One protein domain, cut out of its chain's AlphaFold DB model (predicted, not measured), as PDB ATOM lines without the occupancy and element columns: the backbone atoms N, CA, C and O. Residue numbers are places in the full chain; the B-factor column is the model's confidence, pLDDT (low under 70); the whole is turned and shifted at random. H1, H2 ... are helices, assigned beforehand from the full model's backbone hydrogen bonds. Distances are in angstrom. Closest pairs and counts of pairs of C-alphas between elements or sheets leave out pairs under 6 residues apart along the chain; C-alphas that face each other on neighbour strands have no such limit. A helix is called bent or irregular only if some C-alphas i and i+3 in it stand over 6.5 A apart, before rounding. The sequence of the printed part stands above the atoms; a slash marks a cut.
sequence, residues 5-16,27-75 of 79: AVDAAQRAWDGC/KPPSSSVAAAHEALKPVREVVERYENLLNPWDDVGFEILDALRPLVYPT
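AT A GLANCE: This is residues 5 to 16 and 27 to 75 of the 79 residues of an uncharacterized protein of Mycolicibacter kumamotonensis (UniProt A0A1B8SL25). A long bent helix, H2, makes the length of a loose rod, and two shorter helices pack along one side of it: H1 at a steep angle on its first arm, H2a, and H3 folded back along its second arm, H2b, as a helical hairpin. The turn of that hairpin sticks out at one end with residues 55 to 60. The printed part has 61 residues, with three named helices in the order H1, H2, H3 and no named strand, an all-helix domain. The whole is loose, with a radius of gyration of the C-alphas of 14.2 A and spans of 43 by 18 by 16 A.

IN THESE COORDINATES: H1, residues 5 to 14, begins at C-alpha 5 (200.732, 335.058, 226.677) and is 14.2 A long. H2, residues 30 to 53, was assigned as one helix by its hydrogen bonds but is bent: C-alphas 39 and 42 are 6.9 A apart. Its arms are H2a, residues 30 to 39, 14.3 A long, and H2b, residues 42 to 53, 16.6 A long and ending at C-alpha 53 (225.739, 333.355, 232.671). H3, residues 59 to 72, is 20.2 A long and ends at C-alpha 72 (208.189, 336.463, 227.713); it is irregular, but only just, with C-alphas 67 and 70 at 6.7 A.

HOW THE PARTS SIT: H1 and H2a touch, closest at the C-alphas of Ala 5 and Ala 36, 5.0 A, and run opposite ways at a steep tilt of 61 degrees. H2a and H2b stand at a steep tilt of 40 degrees. H2b and H3 form a helical hairpin: they touch, closest at the C-alphas of Arg 44 and Val 72, 6.3 A, and run opposite ways at a shallow tilt of 28 degrees. H1 and H3 are close but not clearly touching, with the closest C-alphas, Ala 5 and Val 72, at 7.7 A. H1 and H2b are apart, and so are H2a and H3. Every O i to N i+4 pair is within hydrogen-bond range in H1, H2a and H2b; in H3, 8 of 10 are.

THE WHOLE: The two C-alphas farthest apart, Cys 16 and Trp 57, are 44.2 A from each other. Residues 17 to 26 are not printed, and C-alphas 16 and 27 across this cut are 11.8 A apart. The link from H2 to H3 is tight. In this predicted model the mean pLDDT of the printed part is 82.6, and residues 56 to 57 are under 70.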
ATOM      1  N   ALA A   5     201.447 336.300 226.946       85.75
ATOM      2  CA  ALA A   5     200.732 335.058 226.677       85.75
ATOM      3  C   ALA A   5     199.273 335.334 226.296       85.75
ATOM      4  O   ALA A   5     198.741 334.704 225.379       85.75
ATOM      5  N   VAL A   6     198.640 336.309 226.956       86.88
ATOM      6  CA  VAL A   6     197.280 336.766 226.642       86.88
ATOM      7  C   VAL A   6     197.249 337.421 225.267       86.88
ATOM      8  O   VAL A   6     196.406 337.066 224.443       86.88
ATOM      9  N   ASP A   7     198.196 338.311 224.981       87.62
ATOM     10  CA  ASP A   7     198.283 338.998 223.693       87.62
ATOM     11  C   ASP A   7     198.550 338.008 222.545       87.62
ATOM     12  O   ASP A   7     197.960 338.120 221.470       87.62
ATOM     13  N   ALA A   8     199.408 337.007 222.762       84.75
ATOM     14  CA  ALA A   8     199.668 335.952 221.787       84.75
ATOM     15  C   ALA A   8     198.432 335.069 221.551       84.75
ATOM     16  O   ALA A   8     198.087 334.798 220.398       84.75
ATOM     17  N   ALA A   9     197.740 334.662 222.620       85.19
ATOM     18  CA  ALA A   9     196.507 333.887 222.522       85.19
ATOM     19  C   ALA A   9     195.403 334.670 221.795       85.19
ATOM     20  O   ALA A   9     194.708 334.105 220.952       85.19
ATOM     21  N   GLN A  10     195.283 335.975 222.057       86.00
ATOM     22  CA  GLN A  10     194.327 336.846 221.377       86.00
ATOM     23  C   GLN A  10     194.650 336.985 219.887       86.00
ATOM     24  O   GLN A  10     193.761 336.810 219.063       86.00
ATOM     25  N   ARG A  11     195.916 337.207 219.506       83.50
ATOM     26  CA  ARG A  11     196.301 337.275 218.081       83.50
ATOM     27  C   ARG A  11     196.003 335.977 217.334       83.50
ATOM     28  O   ARG A  11     195.546 336.017 216.196       83.50
ATOM     29  N   ALA A  12     196.265 334.831 217.963       83.69
ATOM     30  CA  ALA A  12     195.946 333.530 217.381       83.69
ATOM     31  C   ALA A  12     194.429 333.328 217.234       83.69
ATOM     32  O   ALA A  12     193.981 332.748 216.248       83.69
ATOM     33  N   TRP A  13     193.647 333.826 218.196       82.31
ATOM     34  CA  TRP A  13     192.188 333.810 218.151       82.31
ATOM     35  C   TRP A  13     191.634 334.702 217.035       82.31
ATOM     36  O   TRP A  13     190.801 334.253 216.256       82.31
ATOM     37  N   ASP A  14     192.144 335.927 216.906       82.19
ATOM     38  CA  ASP A  14     191.710 336.892 215.888       82.19
ATOM     39  C   ASP A  14     192.057 336.437 214.460       82.19
ATOM     40  O   ASP A  14     191.335 336.749 213.517       82.19
ATOM     41  N   GLY A  15     193.153 335.690 214.293       78.00
ATOM     42  CA  GLY A  15     193.568 335.106 213.013       78.00
ATOM     43  C   GLY A  15     192.941 333.742 212.695       78.00
ATOM     44  O   GLY A  15     193.283 333.133 211.681       78.00
ATOM     45  N   CYS A  16     192.073 333.221 213.561       75.19
ATOM     46  CA  CYS A  16     191.440 331.922 213.375       75.19
ATOM     47  C   CYS A  16     190.205 332.042 212.463       75.19
ATOM     48  O   CYS A  16     189.093 332.252 212.939       75.19
ATOM     49  N   LYS A  27     186.674 336.647 223.151       76.25
ATOM     50  CA  LYS A  27     188.005 336.474 223.723       76.25
ATOM     51  C   LYS A  27     188.413 334.999 223.697       76.25
ATOM     52  O   LYS A  27     187.531 334.137 223.783       76.25
ATOM     53  N   PRO A  28     189.722 334.706 223.640       80.44
ATOM     54  CA  PRO A  28     190.242 333.355 223.724       80.44
ATOM     55  C   PRO A  28     189.802 332.671 225.030       80.44
ATOM     56  O   PRO A  28     189.729 333.316 226.085       80.44
ATOM     57  N   PRO A  29     189.521 331.357 225.008       83.69
ATOM     58  CA  PRO A  29     189.247 330.602 226.224       83.69
ATOM     59  C   PRO A  29     190.479 330.584 227.137       83.69
ATOM     60  O   PRO A  29     191.616 330.550 226.663       83.69
ATOM     61  N   SER A  30     190.268 330.520 228.453       83.50
ATOM     62  CA  SER A  30     191.355 330.478 229.447       83.50
ATOM     63  C   SER A  30     192.361 329.345 229.209       83.50
ATOM     64  O   SER A  30     193.542 329.502 229.505       83.50
ATOM     65  N   SER A  31     191.925 328.228 228.619       85.38
ATOM     66  CA  SER A  31     192.798 327.116 228.226       85.38
ATOM     67  C   SER A  31     193.839 327.505 227.175       85.38
ATOM     68  O   SER A  31     194.961 327.012 227.226       85.38
ATOM     69  N   SER A  32     193.503 328.399 226.244       85.06
ATOM     70  CA  SER A  32     194.443 328.869 225.220       85.06
ATOM     71  C   SER A  32     195.475 329.848 225.780       85.06
ATOM     72  O   SER A  32     196.646 329.750 225.429       85.06
ATOM     73  N   VAL A  33     195.080 330.703 226.730       86.56
ATOM     74  CA  VAL A  33     196.017 331.547 227.489       86.56
ATOM     75  C   VAL A  33     196.976 330.673 228.302       86.56
ATOM     76  O   VAL A  33     198.187 330.862 228.244       86.56
ATOM     77  N   ALA A  34     196.463 329.649 228.995       85.62
ATOM     78  CA  ALA A  34     197.298 328.704 229.736       85.62
ATOM     79  C   ALA A  34     198.275 327.938 228.824       85.62
ATOM     80  O   ALA A  34     199.436 327.758 229.182       85.62
ATOM     81  N   ALA A  35     197.835 327.531 227.629       86.69
ATOM     82  CA  ALA A  35     198.705 326.896 226.641       86.69
ATOM     83  C   ALA A  35     199.796 327.852 226.131       86.69
ATOM     84  O   ALA A  35     200.941 327.434 225.964       86.69
ATOM     85  N   ALA A  36     199.467 329.130 225.927       87.81
ATOM     86  CA  ALA A  36     200.442 330.152 225.560       87.81
ATOM     87  C   ALA A  36     201.488 330.361 226.670       87.81
ATOM     88  O   ALA A  36     202.680 330.406 226.376       87.81
ATOM     89  N   HIS A  37     201.080 330.393 227.943       87.62
ATOM     90  CA  HIS A  37     202.025 330.425 229.065       87.62
ATOM     91  C   HIS A  37     202.937 329.199 229.095       87.62
ATOM     92  O   HIS A  37     204.148 329.346 229.249       87.62
ATOM     93  N   GLU A  38     202.377 327.998 228.929       88.75
ATOM     94  CA  GLU A  38     203.160 326.759 228.917       88.75
ATOM     95  C   GLU A  38     204.208 326.771 227.800       88.75
ATOM     96  O   GLU A  38     205.357 326.398 228.021       88.75
ATOM     97  N   ALA A  39     203.834 327.263 226.617       88.31
ATOM     98  CA  ALA A  39     204.733 327.381 225.476       88.31
ATOM     99  C   ALA A  39     205.865 328.402 225.697       88.31
ATOM    100  O   ALA A  39     206.944 328.242 225.129       88.31
ATOM    101  N   LEU A  40     205.647 329.429 226.527       88.00
ATOM    102  CA  LEU A  40     206.658 330.442 226.856       88.00
ATOM    103  C   LEU A  40     207.642 329.999 227.949       88.00
ATOM    104  O   LEU A  40     208.742 330.547 228.012       88.00
ATOM    105  N   LYS A  41     207.308 329.000 228.777       87.62
ATOM    106  CA  LYS A  41     208.203 328.473 229.826       87.62
ATOM    107  C   LYS A  41     209.623 328.134 229.352       87.62
ATOM    108  O   LYS A  41     210.557 328.646 229.959       87.62
ATOM    109  N   PRO A  42     209.838 327.349 228.277       86.62
ATOM    110  CA  PRO A  42     211.197 327.039 227.835       86.62
ATOM    111  C   PRO A  42     211.979 328.289 227.414       86.62
ATOM    112  O   PRO A  42     213.197 328.330 227.553       86.62
ATOM    113  N   VAL A  43     211.298 329.330 226.923       86.31
ATOM    114  CA  VAL A  43     211.942 330.606 226.578       86.31
ATOM    115  C   VAL A  43     212.324 331.375 227.847       86.31
ATOM    116  O   VAL A  43     213.432 331.903 227.904       86.31
ATOM    117  N   ARG A  44     211.471 331.374 228.884       87.06
ATOM    118  CA  ARG A  44     211.793 331.929 230.218       87.06
ATOM    119  C   ARG A  44     213.037 331.287 230.809       87.06
ATOM    120  O   ARG A  44     213.974 331.987 231.167       87.06
ATOM    121  N   GLU A  45     213.077 329.958 230.827       87.81
ATOM    122  CA  GLU A  45     214.212 329.202 231.367       87.81
ATOM    123  C   GLU A  45     215.522 329.541 230.645       87.81
ATOM    124  O   GLU A  45     216.588 329.609 231.259       87.81
ATOM    125  N   VAL A  46     215.455 329.766 229.331       85.81
ATOM    126  CA  VAL A  46     216.609 330.186 228.537       85.81
ATOM    127  C   VAL A  46     217.044 331.602 228.910       85.81
ATOM    128  O   VAL A  46     218.233 331.805 229.145       85.81
ATOM    129  N   VAL A  47     216.113 332.557 228.993       85.81
ATOM    130  CA  VAL A  47     216.412 333.944 229.387       85.81
ATOM    131  C   VAL A  47     217.065 333.973 230.769       85.81
ATOM    132  O   VAL A  47     218.187 334.456 230.885       85.81
ATOM    133  N   GLU A  48     216.459 333.340 231.774       86.19
ATOM    134  CA  GLU A  48     216.996 333.258 233.143       86.19
ATOM    135  C   GLU A  48     218.381 332.608 233.181       86.19
ATOM    136  O   GLU A  48     219.286 333.047 233.897       86.19
ATOM    137  N   ARG A  49     218.588 331.547 232.396       85.31
ATOM    138  CA  ARG A  49     219.893 330.895 232.309       85.31
ATOM    139  C   ARG A  49     220.950 331.833 231.736       85.31
ATOM    140  O   ARG A  49     222.069 331.830 232.238       85.31
ATOM    141  N   TYR A  50     220.626 332.598 230.697       83.88
ATOM    142  CA  TYR A  50     221.573 333.536 230.102       83.88
ATOM    143  C   TYR A  50     221.816 334.755 230.993       83.88
ATOM    144  O   TYR A  50     222.970 335.145 231.123       83.88
ATOM    145  N   GLU A  51     220.808 335.282 231.690       82.50
ATOM    146  CA  GLU A  51     220.994 336.359 232.677       82.50
ATOM    147  C   GLU A  51     222.014 335.970 233.759       82.50
ATOM    148  O   GLU A  51     222.862 336.773 234.140       82.50
ATOM    149  N   ASN A  52     221.993 334.709 234.205       79.75
ATOM    150  CA  ASN A  52     222.938 334.194 235.200       79.75
ATOM    151  C   ASN A  52     224.342 333.889 234.645       79.75
ATOM    152  O   ASN A  52     225.290 333.741 235.419       79.75
ATOM    153  N   LEU A  53     224.479 333.721 233.327       79.88
ATOM    154  CA  LEU A  53     225.739 333.355 232.671       79.88
ATOM    155  C   LEU A  53     226.455 334.549 232.042       79.88
ATOM    156  O   LEU A  53     227.673 334.492 231.860       79.88
ATOM    157  N   LEU A  54     225.717 335.596 231.675       77.31
ATOM    158  CA  LEU A  54     226.297 336.773 231.056       77.31
ATOM    159  C   LEU A  54     227.159 337.529 232.059       77.31
ATOM    160  O   LEU A  54     226.776 337.815 233.193       77.31
ATOM    161  N   ASN A  55     228.357 337.875 231.601       71.62
ATOM    162  CA  ASN A  55     229.203 338.806 232.317       71.62
ATOM    163  C   ASN A  55     228.515 340.183 232.273       71.62
ATOM    164  O   ASN A  55     228.122 340.596 231.183       71.62
ATOM    165  N   PRO A  56     228.411 340.939 233.381       66.38
ATOM    166  CA  PRO A  56     227.836 342.295 233.393       66.38
ATOM    167  C   PRO A  56     228.543 343.335 232.497       66.38
ATOM    168  O   PRO A  56     228.196 344.507 232.536       66.38
ATOM    169  N   TRP A  57     229.550 342.919 231.725       62.78
ATOM    170  CA  TRP A  57     230.313 343.722 230.766       62.78
ATOM    171  C   TRP A  57     230.013 343.319 229.312       62.78
ATOM    172  O   TRP A  57     230.629 343.843 228.387       62.78
ATOM    173  N   ASP A  58     229.134 342.334 229.106       75.81
ATOM    174  CA  ASP A  58     228.656 341.920 227.790       75.81
ATOM    175  C   ASP A  58     227.383 342.703 227.443       75.81
ATOM    176  O   ASP A  58     226.258 342.221 227.601       75.81
ATOM    177  N   ASP A  59     227.590 343.951 227.013       74.56
ATOM    178  CA  ASP A  59     226.521 344.913 226.721       74.56
ATOM    179  C   ASP A  59     225.541 344.378 225.662       74.56
ATOM    180  O   ASP A  59     224.329 344.535 225.790       74.56
ATOM    181  N   VAL A  60     226.042 343.661 224.648       78.06
ATOM    182  CA  VAL A  60     225.211 343.119 223.558       78.06
ATOM    183  C   VAL A  60     224.333 341.967 224.049       78.06
ATOM    184  O   VAL A  60     223.163 341.873 223.672       78.06
ATOM    185  N   GLY A  61     224.873 341.089 224.899       77.00
ATOM    186  CA  GLY A  61     224.097 340.009 225.507       77.00
ATOM    187  C   GLY A  61     222.959 340.548 226.375       77.00
ATOM    188  O   GLY A  61     221.830 340.067 226.277       77.00
ATOM    189  N   PHE A  62     223.238 341.581 227.173       81.00
ATOM    190  CA  PHE A  62     222.240 342.225 228.025       81.00
ATOM    191  C   PHE A  62     221.152 342.949 227.225       81.00
ATOM    192  O   PHE A  62     219.976 342.781 227.539       81.00
ATOM    193  N   GLU A  63     221.504 343.684 226.165       83.69
ATOM    194  CA  GLU A  63     220.525 344.362 225.299       83.69
ATOM    195  C   GLU A  63     219.542 343.377 224.647       83.69
ATOM    196  O   GLU A  63     218.340 343.644 224.572       83.69
ATOM    197  N   ILE A  64     220.027 342.214 224.200       83.31
ATOM    198  CA  ILE A  64     219.174 341.179 223.600       83.31
ATOM    199  C   ILE A  64     218.219 340.589 224.640       83.31
ATOM    200  O   ILE A  64     217.037 340.407 224.343       83.31
ATOM    201  N   LEU A  65     218.702 340.281 225.848       84.00
ATOM    202  CA  LEU A  65     217.839 339.744 226.902       84.00
ATOM    203  C   LEU A  65     216.794 340.770 227.344       84.00
ATOM    204  O   LEU A  65     215.623 340.413 227.461       84.00
ATOM    205  N   ASP A  66     217.174 342.037 227.493       84.44
ATOM    206  CA  ASP A  66     216.246 343.107 227.868       84.44
ATOM    207  C   ASP A  66     215.158 343.317 226.801       84.44
ATOM    208  O   ASP A  66     213.978 343.454 227.121       84.44
ATOM    209  N   ALA A  67     215.514 343.205 225.515       85.12
ATOM    210  CA  ALA A  67     214.545 343.219 224.420       85.12
ATOM    211  C   ALA A  67     213.605 341.994 224.414       85.12
ATOM    212  O   ALA A  67     212.465 342.093 223.951       85.12
ATOM    213  N   LEU A  68     214.057 340.841 224.922       84.44
ATOM    214  CA  LEU A  68     213.256 339.616 225.014       84.44
ATOM    215  C   LEU A  68     212.329 339.601 226.233       84.44
ATOM    216  O   LEU A  68     211.228 339.059 226.140       84.44
ATOM    217  N   ARG A  69     212.718 340.217 227.356       84.69
ATOM    218  CA  ARG A  69     211.922 340.253 228.595       84.69
ATOM    219  C   ARG A  69     210.441 340.619 228.391       84.69
ATOM    220  O   ARG A  69     209.594 339.837 228.831       84.69
ATOM    221  N   PRO A  70     210.068 341.705 227.685       85.38
ATOM    222  CA  PRO A  70     208.662 342.072 227.492       85.38
ATOM    223  C   PRO A  70     207.870 341.123 226.586       85.38
ATOM    224  O   PRO A  70     206.655 341.253 226.493       85.38
ATOM    225  N   LEU A  71     208.522 340.185 225.894       83.94
ATOM    226  CA  LEU A  71     207.854 339.181 225.058       83.94
ATOM    227  C   LEU A  71     207.552 337.891 225.819       83.94
ATOM    228  O   LEU A  71     206.791 337.052 225.341       83.94
ATOM    229  N   VAL A  72     208.174 337.723 226.981       83.81
ATOM    230  CA  VAL A  72     208.189 336.463 227.713       83.81
ATOM    231  C   VAL A  72     207.529 336.627 229.086       83.81
ATOM    232  O   VAL A  72     206.830 335.714 229.540       83.81
ATOM    233  N   TYR A  73     207.699 337.789 229.719       82.44
ATOM    234  CA  TYR A  73     207.186 338.102 231.049       82.44
ATOM    235  C   TYR A  73     205.978 339.055 230.993       82.44
ATOM    236  O   TYR A  73     205.976 339.991 230.188       82.44
ATOM    237  N   PRO A  74     204.960 338.867 231.855       79.69
ATOM    238  CA  PRO A  74     203.913 339.853 232.080       79.69
ATOM    239  C   PRO A  74     204.528 341.138 232.631       79.69
ATOM    240  O   PRO A  74     205.588 341.120 233.257       79.69
ATOM    241  N   THR A  75     203.851 342.270 232.441       72.38
ATOM    242  CA  THR A  75     204.381 343.559 232.921       72.38
ATOM    243  C   THR A  75     204.533 343.593 234.439       72.38
ATOM    244  O   THR A  75     205.425 344.265 234.945       72.38
TER     245      THR A  75